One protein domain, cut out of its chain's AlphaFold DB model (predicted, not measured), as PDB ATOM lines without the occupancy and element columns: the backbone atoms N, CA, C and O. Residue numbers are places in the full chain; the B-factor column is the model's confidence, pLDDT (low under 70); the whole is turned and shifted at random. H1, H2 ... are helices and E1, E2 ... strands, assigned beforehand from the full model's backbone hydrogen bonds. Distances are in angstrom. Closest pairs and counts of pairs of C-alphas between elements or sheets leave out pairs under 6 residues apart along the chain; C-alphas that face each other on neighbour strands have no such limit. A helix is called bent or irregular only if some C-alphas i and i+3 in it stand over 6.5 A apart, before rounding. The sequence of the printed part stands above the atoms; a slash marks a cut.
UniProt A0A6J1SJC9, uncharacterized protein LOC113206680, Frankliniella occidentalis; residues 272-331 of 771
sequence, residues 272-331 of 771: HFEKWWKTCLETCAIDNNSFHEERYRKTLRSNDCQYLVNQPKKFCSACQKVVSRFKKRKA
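AT A GLANCE: This is residues 272 to 331 of the 771 residues of the protein "uncharacterized protein LOC113206680" of Frankliniella occidentalis (UniProt A0A6J1SJC9). What would one see first in this model? The short hairpin of E1 and E2 makes the core, with the helices H1 and H2 close to E2 and reaching toward one end of the domain. Toward the other end, two excursions loop out and come back: residues 288 to 298, which join E1 to E2, and residues 303 to 316, which hold E3. What is it built of? The printed part has 60 residues with two named helices and three named strands, in the order H1, E1, E2, E3, H2; its class is mixed, helices and strands, and E1 and E2 form an antiparallel sheet. How large is its outline? It is compact and rounded, with a radius of gyration of the C-alphas of 11.5 A and spans of 28 by 23 by 20 A.

HOW THE PARTS SIT: How is the first helix placed? H1, residues 272 to 283, is irregular: C-alphas 279 and 282 are 8.3 A apart. Its closest C-alphas to E2, residues 299 to 302, are those of Thr 283 and Ser 302, 6.1 A apart. How are the strands joined? E1, residues 284 to 287, and E2 are a hairpin, antiparallel at 147 degrees between their directions, with N 287 and O 299 at 2.8 A and N 285 and O 301 at 3.1 A, within hydrogen-bond range. E3, residues 308 to 310, pairs with no named strand and is apart from E1, E2 and H1. Where does the last helix stand? H2, residues 317 to 329, is also apart from E3, and its closest C-alphas to E2 are those of Cys 319 and Ser 302, 5.3 A apart. H1 and H2 are close but not clearly touching, with the C-alphas of Phe 273 and Phe 326 closest at 7.1 A; they run opposite ways at a steep tilt of 54 degrees. What do the helix backbones show? Every O i to N i+4 pair of H2 is within hydrogen-bond range, against 1 of 8 in H1, where 5 of 9 O i to N i+3 pairs are within range.

IN THESE COORDINATES: Where does H1 run? From C-alpha 272 at (213.722, 232.195, 319.694) to C-alpha 283, it measures 19.3 A. How long are the strands? E1 measures 9.5 A, E2 9.9 A and E3 7.2 A from first to last C-alpha. Where does H2 end? It measures 18.8 A and ends with C-alpha 329 at (217.275, 232.360, 308.636).

THE WHOLE: How far does it reach? The two C-alphas farthest apart are those of Phe 291 and Ala 331, at 33.1 A. Are there cuts or long links? The printed part has no cut, and the link from E1 to E2, 11 residues, is long. Where is confidence low? The mean pLDDT of the printed part is 84.7, and residues 329 to 331 are under 70.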
ATOM      1  N   HIS A 272     212.431 232.755 320.101       82.12
ATOM      2  CA  HIS A 272     213.722 232.195 319.694       82.12
ATOM      3  C   HIS A 272     214.511 233.133 318.760       82.12
ATOM      4  O   HIS A 272     215.734 233.030 318.677       82.12
ATOM      5  N   PHE A 273     213.831 234.059 318.074       81.56
ATOM      6  CA  PHE A 273     214.450 235.051 317.197       81.56
ATOM      7  C   PHE A 273     214.682 236.420 317.858       81.56
ATOM      8  O   PHE A 273     215.174 237.323 317.182       81.56
ATOM      9  N   GLU A 274     214.381 236.586 319.152       83.56
ATOM     10  CA  GLU A 274     214.436 237.877 319.858       83.56
ATOM     11  C   GLU A 274     215.810 238.560 319.763       83.56
ATOM     12  O   GLU A 274     215.892 239.760 319.495       83.56
ATOM     13  N   LYS A 275     216.906 237.788 319.838       82.38
ATOM     14  CA  LYS A 275     218.277 238.298 319.644       82.38
ATOM     15  C   LYS A 275     218.485 238.990 318.286       82.38
ATOM     16  O   LYS A 275     219.302 239.902 318.189       82.38
ATOM     17  N   TRP A 276     217.744 238.596 317.247       79.38
ATOM     18  CA  TRP A 276     217.812 239.199 315.911       79.38
ATOM     19  C   TRP A 276     216.758 240.281 315.662       79.38
ATOM     20  O   TRP A 276     216.821 240.920 314.611       79.38
ATOM     21  N   TRP A 277     215.815 240.536 316.575       85.88
ATOM     22  CA  TRP A 277     214.828 241.612 316.401       85.88
ATOM     23  C   TRP A 277     215.493 242.992 316.304       85.88
ATOM     24  O   TRP A 277     215.078 243.806 315.485       85.88
ATOM     25  N   LYS A 278     216.610 243.193 317.023       80.38
ATOM     26  CA  LYS A 278     217.487 244.370 316.877       80.38
ATOM     27  C   LYS A 278     217.938 244.619 315.426       80.38
ATOM     28  O   LYS A 278     218.110 245.763 315.040       80.38
ATOM     29  N   THR A 279     218.060 243.573 314.597       81.06
ATOM     30  CA  THR A 279     218.491 243.670 313.180       81.06
ATOM     31  C   THR A 279     217.373 244.058 312.202       81.06
ATOM     32  O   THR A 279     217.525 243.865 310.996       81.06
ATOM     33  N   CYS A 280     216.214 244.511 312.693       80.12
ATOM     34  CA  CYS A 280     215.050 244.856 311.866       80.12
ATOM     35  C   CYS A 280     214.311 246.134 312.317       80.12
ATOM     36  O   CYS A 280     213.266 246.433 311.739       80.12
ATOM     37  N   LEU A 281     214.817 246.864 313.321       83.19
ATOM     38  CA  LEU A 281     214.082 247.946 314.000       83.19
ATOM     39  C   LEU A 281     213.658 249.097 313.070       83.19
ATOM     40  O   LEU A 281     212.571 249.638 313.236       83.19
ATOM     41  N   GLU A 282     214.437 249.381 312.026       83.38
ATOM     42  CA  GLU A 282     214.119 250.350 310.957       83.38
ATOM     43  C   GLU A 282     212.760 250.106 310.273       83.38
ATOM     44  O   GLU A 282     212.145 251.026 309.745       83.38
ATOM     45  N   THR A 283     212.277 248.857 310.265       85.88
ATOM     46  CA  THR A 283     211.026 248.457 309.588       85.88
ATOM     47  C   THR A 283     210.035 247.756 310.518       85.88
ATOM     48  O   THR A 283     209.004 247.255 310.056       85.88
ATOM     49  N   CYS A 284     210.360 247.649 311.811       90.75
ATOM     50  CA  CYS A 284     209.613 246.843 312.768       90.75
ATOM     51  C   CYS A 284     209.736 247.335 314.225       90.75
ATOM     52  O   CYS A 284     210.826 247.304 314.794       90.75
ATOM     53  N   ALA A 285     208.617 247.633 314.887       89.44
ATOM     54  CA  ALA A 285     208.571 247.952 316.320       89.44
ATOM     55  C   ALA A 285     208.487 246.702 317.227       89.44
ATOM     56  O   ALA A 285     207.862 245.697 316.872       89.44
ATOM     57  N   ILE A 286     209.075 246.763 318.430       90.00
ATOM     58  CA  ILE A 286     208.904 245.738 319.478       90.00
ATOM     59  C   ILE A 286     207.704 246.109 320.357       90.00
ATOM     60  O   ILE A 286     207.699 247.145 321.012       90.00
ATOM     61  N   ASP A 287     206.714 245.224 320.404       88.62
ATOM     62  CA  ASP A 287     205.520 245.317 321.240       88.62
ATOM     63  C   ASP A 287     205.684 244.390 322.460       88.62
ATOM     64  O   ASP A 287     205.794 243.166 322.322       88.62
ATOM     65  N   ASN A 288     205.722 244.987 323.656       88.06
ATOM     66  CA  ASN A 288     205.884 244.304 324.949       88.06
ATOM     67  C   ASN A 288     204.550 243.868 325.592       88.06
ATOM     68  O   ASN A 288     204.530 243.491 326.758       88.06
ATOM     69  N   ASN A 289     203.447 243.925 324.841       87.25
ATOM     70  CA  ASN A 289     202.085 243.631 325.278       87.25
ATOM     71  C   ASN A 289     201.580 244.463 326.471       87.25
ATOM     72  O   ASN A 289     200.878 243.949 327.342       87.25
ATOM     73  N   SER A 290     201.857 245.770 326.474       86.44
ATOM     74  CA  SER A 290     201.344 246.721 327.479       86.44
ATOM     75  C   SER A 290     199.808 246.761 327.583       86.44
ATOM     76  O   SER A 290     199.273 247.326 328.525       86.44
ATOM     77  N   PHE A 291     199.097 246.156 326.625       86.00
ATOM     78  CA  PHE A 291     197.635 246.086 326.539       86.00
ATOM     79  C   PHE A 291     197.053 244.740 327.030       86.00
ATOM     80  O   PHE A 291     195.848 244.514 326.930       86.00
ATOM     81  N   HIS A 292     197.878 243.831 327.570       84.75
ATOM     82  CA  HIS A 292     197.448 242.551 328.162       84.75
ATOM     83  C   HIS A 292     196.621 241.652 327.203       84.75
ATOM     84  O   HIS A 292     195.681 240.973 327.612       84.75
ATOM     85  N   GLU A 293     196.949 241.634 325.906       86.31
ATOM     86  CA  GLU A 293     196.322 240.746 324.912       86.31
ATOM     87  C   GLU A 293     196.771 239.286 325.128       86.31
ATOM     88  O   GLU A 293     197.962 238.995 325.230       86.31
ATOM     89  N   GLU A 294     195.840 238.333 325.182       82.00
ATOM     90  CA  GLU A 294     196.097 236.948 325.613       82.00
ATOM     91  C   GLU A 294     196.972 236.164 324.608       82.00
ATOM     92  O   GLU A 294     197.644 235.183 324.940       82.00
ATOM     93  N   ARG A 295     196.983 236.597 323.341       83.69
ATOM     94  CA  ARG A 295     197.577 235.848 322.218       83.69
ATOM     95  C   ARG A 295     199.108 235.895 322.139       83.69
ATOM     96  O   ARG A 295     199.695 235.117 321.376       83.69
ATOM     97  N   TYR A 296     199.765 236.803 322.860       88.31
ATOM     98  CA  TYR A 296     201.225 236.938 322.897       88.31
ATOM     99  C   TYR A 296     201.698 237.551 324.229       88.31
ATOM    100  O   TYR A 296     200.897 237.965 325.053       88.31
ATOM    101  N   ARG A 297     203.013 237.572 324.475       86.06
ATOM    102  CA  ARG A 297     203.616 238.286 325.626       86.06
ATOM    103  C   ARG A 297     204.598 239.369 325.204       86.06
ATOM    104  O   ARG A 297     204.691 240.397 325.847       86.06
ATOM    105  N   LYS A 298     205.326 239.120 324.119       90.12
ATOM    106  CA  LYS A 298     206.239 240.057 323.473       90.12
ATOM    107  C   LYS A 298     206.324 239.677 321.998       90.12
ATOM    108  O   LYS A 298     206.281 238.484 321.680       90.12
ATOM    109  N   THR A 299     206.399 240.644 321.093       91.88
ATOM    110  CA  THR A 299     206.516 240.378 319.655       91.88
ATOM    111  C   THR A 299     207.199 241.516 318.913       91.88
ATOM    112  O   THR A 299     207.007 242.679 319.233       91.88
ATOM    113  N   LEU A 300     207.908 241.189 317.835       91.75
ATOM    114  CA  LEU A 300     208.213 242.157 316.785       91.75
ATOM    115  C   LEU A 300     206.982 242.325 315.868       91.75
ATOM    116  O   LEU A 300     206.390 241.325 315.447       91.75
ATOM    117  N   ARG A 301     206.574 243.556 315.555       91.44
ATOM    118  CA  ARG A 301     205.557 243.892 314.538       91.44
ATOM    119  C   ARG A 301     206.234 244.542 313.334       91.44
ATOM    120  O   ARG A 301     207.209 245.247 313.521       91.44
ATOM    121  N   SER A 302     205.709 244.340 312.123       91.94
ATOM    122  CA  SER A 302     206.022 245.233 310.985       91.94
ATOM    123  C   SER A 302     205.484 246.628 311.294       91.94
ATOM    124  O   SER A 302     204.450 246.710 311.955       91.94
ATOM    125  N   ASN A 303     206.091 247.694 310.779       89.69
ATOM    126  CA  ASN A 303     205.483 249.027 310.894       89.69
ATOM    127  C   ASN A 303     204.134 249.066 310.137       89.69
ATOM    128  O   ASN A 303     203.139 249.541 310.669       89.69
ATOM    129  N   ASP A 304     204.033 248.383 308.989       89.31
ATOM    130  CA  ASP A 304     202.785 248.154 308.227       89.31
ATOM    131  C   ASP A 304     201.856 247.082 308.861       89.31
ATOM    132  O   ASP A 304     201.190 246.290 308.178       89.31
ATOM    133  N   CYS A 305     201.835 246.963 310.192       90.06
ATOM    134  CA  CYS A 305     200.964 246.006 310.867       90.06
ATOM    135  C   CYS A 305     199.505 246.464 310.787       90.06
ATOM    136  O   CYS A 305     199.138 247.459 311.384       90.06
ATOM    137  N   GLN A 306     198.624 245.673 310.169       88.94
ATOM    138  CA  GLN A 306     197.174 245.949 310.151       88.94
ATOM    139  C   GLN A 306     196.477 245.900 311.537       88.94
ATOM    140  O   GLN A 306     195.265 246.069 311.594       88.94
ATOM    141  N   TYR A 307     197.218 245.621 312.622       89.44
ATOM    142  CA  TYR A 307     196.806 245.371 314.019       89.44
ATOM    143  C   TYR A 307     195.716 244.318 314.263       89.44
ATOM    144  O   TYR A 307     195.952 243.412 315.059       89.44
ATOM    145  N   LEU A 308     194.581 244.358 313.571       89.81
ATOM    146  CA  LEU A 308     193.502 243.376 313.634       89.81
ATOM    147  C   LEU A 308     193.548 242.384 312.455       89.81
ATOM    148  O   LEU A 308     194.033 242.695 311.365       89.81
ATOM    149  N   VAL A 309     193.066 241.155 312.671       90.00
ATOM    150  CA  VAL A 309     192.968 240.095 311.653       90.00
ATOM    151  C   VAL A 309     191.728 239.215 311.829       90.00
ATOM    152  O   VAL A 309     191.397 238.789 312.932       90.00
ATOM    153  N   ASN A 310     191.098 238.860 310.707       86.75
ATOM    154  CA  ASN A 310     190.026 237.863 310.653       86.75
ATOM    155  C   ASN A 310     190.505 236.472 311.106       86.75
ATOM    156  O   ASN A 310     191.536 235.977 310.629       86.75
ATOM    157  N   GLN A 311     189.724 235.794 311.953       77.62
ATOM    158  CA  GLN A 311     189.933 234.371 312.238       77.62
ATOM    159  C   GLN A 311     189.864 233.530 310.939       77.62
ATOM    160  O   GLN A 311     189.144 233.889 310.008       77.62
ATOM    161  N   PRO A 312     190.620 232.418 310.818       79.56
ATOM    162  CA  PRO A 312     191.549 231.837 311.792       79.56
ATOM    163  C   PRO A 312     192.994 232.374 311.670       79.56
ATOM    164  O   PRO A 312     193.938 231.719 312.125       79.56
ATOM    165  N   LYS A 313     193.222 233.528 311.020       85.81
ATOM    166  CA  LYS A 313     194.578 234.075 310.841       85.81
ATOM    167  C   LYS A 313     195.158 234.521 312.191       85.81
ATOM    168  O   LYS A 313     194.460 235.025 313.070       85.81
ATOM    169  N   LYS A 314     196.470 234.334 312.358       87.19
ATOM    170  CA  LYS A 314     197.206 234.769 313.562       87.19
ATOM    171  C   LYS A 314     197.937 236.092 313.370       87.19
ATOM    172  O   LYS A 314     198.073 236.850 314.320       87.19
ATOM    173  N   PHE A 315     198.389 236.373 312.155       90.94
ATOM    174  CA  PHE A 315     199.162 237.559 311.801       90.94
ATOM    175  C   PHE A 315     198.687 238.131 310.462       90.94
ATOM    176  O   PHE A 315     198.134 237.407 309.630       90.94
ATOM    177  N   CYS A 316     198.899 239.432 310.267       91.69
ATOM    178  CA  CYS A 316     198.633 240.132 309.014       91.69
ATOM    179  C   CYS A 316     199.693 239.805 307.945       91.69
ATOM    180  O   CYS A 316     200.730 239.199 308.237       91.69
ATOM    181  N   SER A 317     199.453 240.225 306.701       90.44
ATOM    182  CA  SER A 317     200.352 239.965 305.565       90.44
ATOM    183  C   SER A 317     201.759 240.551 305.763       90.44
ATOM    184  O   SER A 317     202.743 239.898 305.415       90.44
ATOM    185  N   ALA A 318     201.876 241.733 306.375       91.31
ATOM    186  CA  ALA A 318     203.155 242.372 306.693       91.31
ATOM    187  C   ALA A 318     203.957 241.557 307.726       91.31
ATOM    188  O   ALA A 318     205.048 241.068 307.427       91.31
ATOM    189  N   CYS A 319     203.374 241.268 308.895       91.69
ATOM    190  CA  CYS A 319     204.015 240.427 309.913       91.69
ATOM    191  C   CYS A 319     204.317 239.001 309.405       91.69
ATOM    192  O   CYS A 319     205.325 238.410 309.792       91.69
ATOM    193  N   GLN A 320     203.523 238.457 308.474       91.12
ATOM    194  CA  GLN A 320     203.832 237.184 307.813       91.12
ATOM    195  C   GLN A 320     205.129 237.244 306.986       91.12
ATOM    196  O   GLN A 320     205.882 236.263 306.980       91.12
ATOM    197  N   LYS A 321     205.441 238.372 306.323       89.38
ATOM    198  CA  LYS A 321     206.732 238.575 305.633       89.38
ATOM    199  C   LYS A 321     207.889 238.532 306.639       89.38
ATOM    200  O   LYS A 321     208.865 237.823 306.396       89.38
ATOM    201  N   VAL A 322     207.752 239.199 307.789       87.94
ATOM    202  CA  VAL A 322     208.750 239.213 308.882       87.94
ATOM    203  C   VAL A 322     208.994 237.800 309.435       87.94
ATOM    204  O   VAL A 322     210.124 237.309 309.410       87.94
ATOM    205  N   VAL A 323     207.931 237.076 309.806       86.56
ATOM    206  CA  VAL A 323     208.003 235.659 310.228       86.56
ATOM    207  C   VAL A 323     208.664 234.779 309.158       86.56
ATOM    208  O   VAL A 323     209.405 233.849 309.483       86.56
ATOM    209  N   SER A 324     208.433 235.064 307.875       85.44
ATOM    210  CA  SER A 324     209.031 234.318 306.761       85.44
ATOM    211  C   SER A 324     210.521 234.628 306.565       85.44
ATOM    212  O   SER A 324     211.279 233.711 306.246       85.44
ATOM    213  N   ARG A 325     210.974 235.870 306.803       83.12
ATOM    214  CA  ARG A 325     212.408 236.234 306.835       83.12
ATOM    215  C   ARG A 325     213.136 235.453 307.938       83.12
ATOM    216  O   ARG A 325     214.143 234.802 307.662       83.12
ATOM    217  N   PHE A 326     212.583 235.421 309.151       82.50
ATOM    218  CA  PHE A 326     213.147 234.647 310.264       82.50
ATOM    219  C   PHE A 326     213.145 233.134 310.002       82.50
ATOM    220  O   PHE A 326     214.172 232.477 310.171       82.50
ATOM    221  N   LYS A 327     212.054 232.566 309.472       77.69
ATOM    222  CA  LYS A 327     212.015 231.140 309.095       77.69
ATOM    223  C   LYS A 327     213.000 230.779 307.978       77.69
ATOM    224  O   LYS A 327     213.512 229.666 307.993       77.69
ATOM    225  N   LYS A 328     213.330 231.709 307.069       72.00
ATOM    226  CA  LYS A 328     214.435 231.540 306.108       72.00
ATOM    227  C   LYS A 328     215.809 231.558 306.792       72.00
ATOM    228  O   LYS A 328     216.618 230.703 306.461       72.00
ATOM    229  N   ARG A 329     216.056 232.424 307.788       65.25
ATOM    230  CA  ARG A 329     217.275 232.360 308.636       65.25
ATOM    231  C   ARG A 329     217.368 231.059 309.462       65.25
ATOM    232  O   ARG A 329     218.467 230.618 309.766       65.25
ATOM    233  N   LYS A 330     216.234 230.420 309.789       55.31
ATOM    234  CA  LYS A 330     216.161 229.094 310.445       55.31
ATOM    235  C   LYS A 330     216.188 227.903 309.473       55.31
ATOM    236  O   LYS A 330     216.210 226.763 309.931       55.31
ATOM    237  N   ALA A 331     216.247 228.123 308.157       40.28
ATOM    238  CA  ALA A 331     216.797 227.103 307.270       40.28
ATOM    239  C   ALA A 331     218.307 227.064 307.557       40.28
ATOM    240  O   ALA A 331     218.983 228.058 307.292       40.28
TER     241      ALA A 331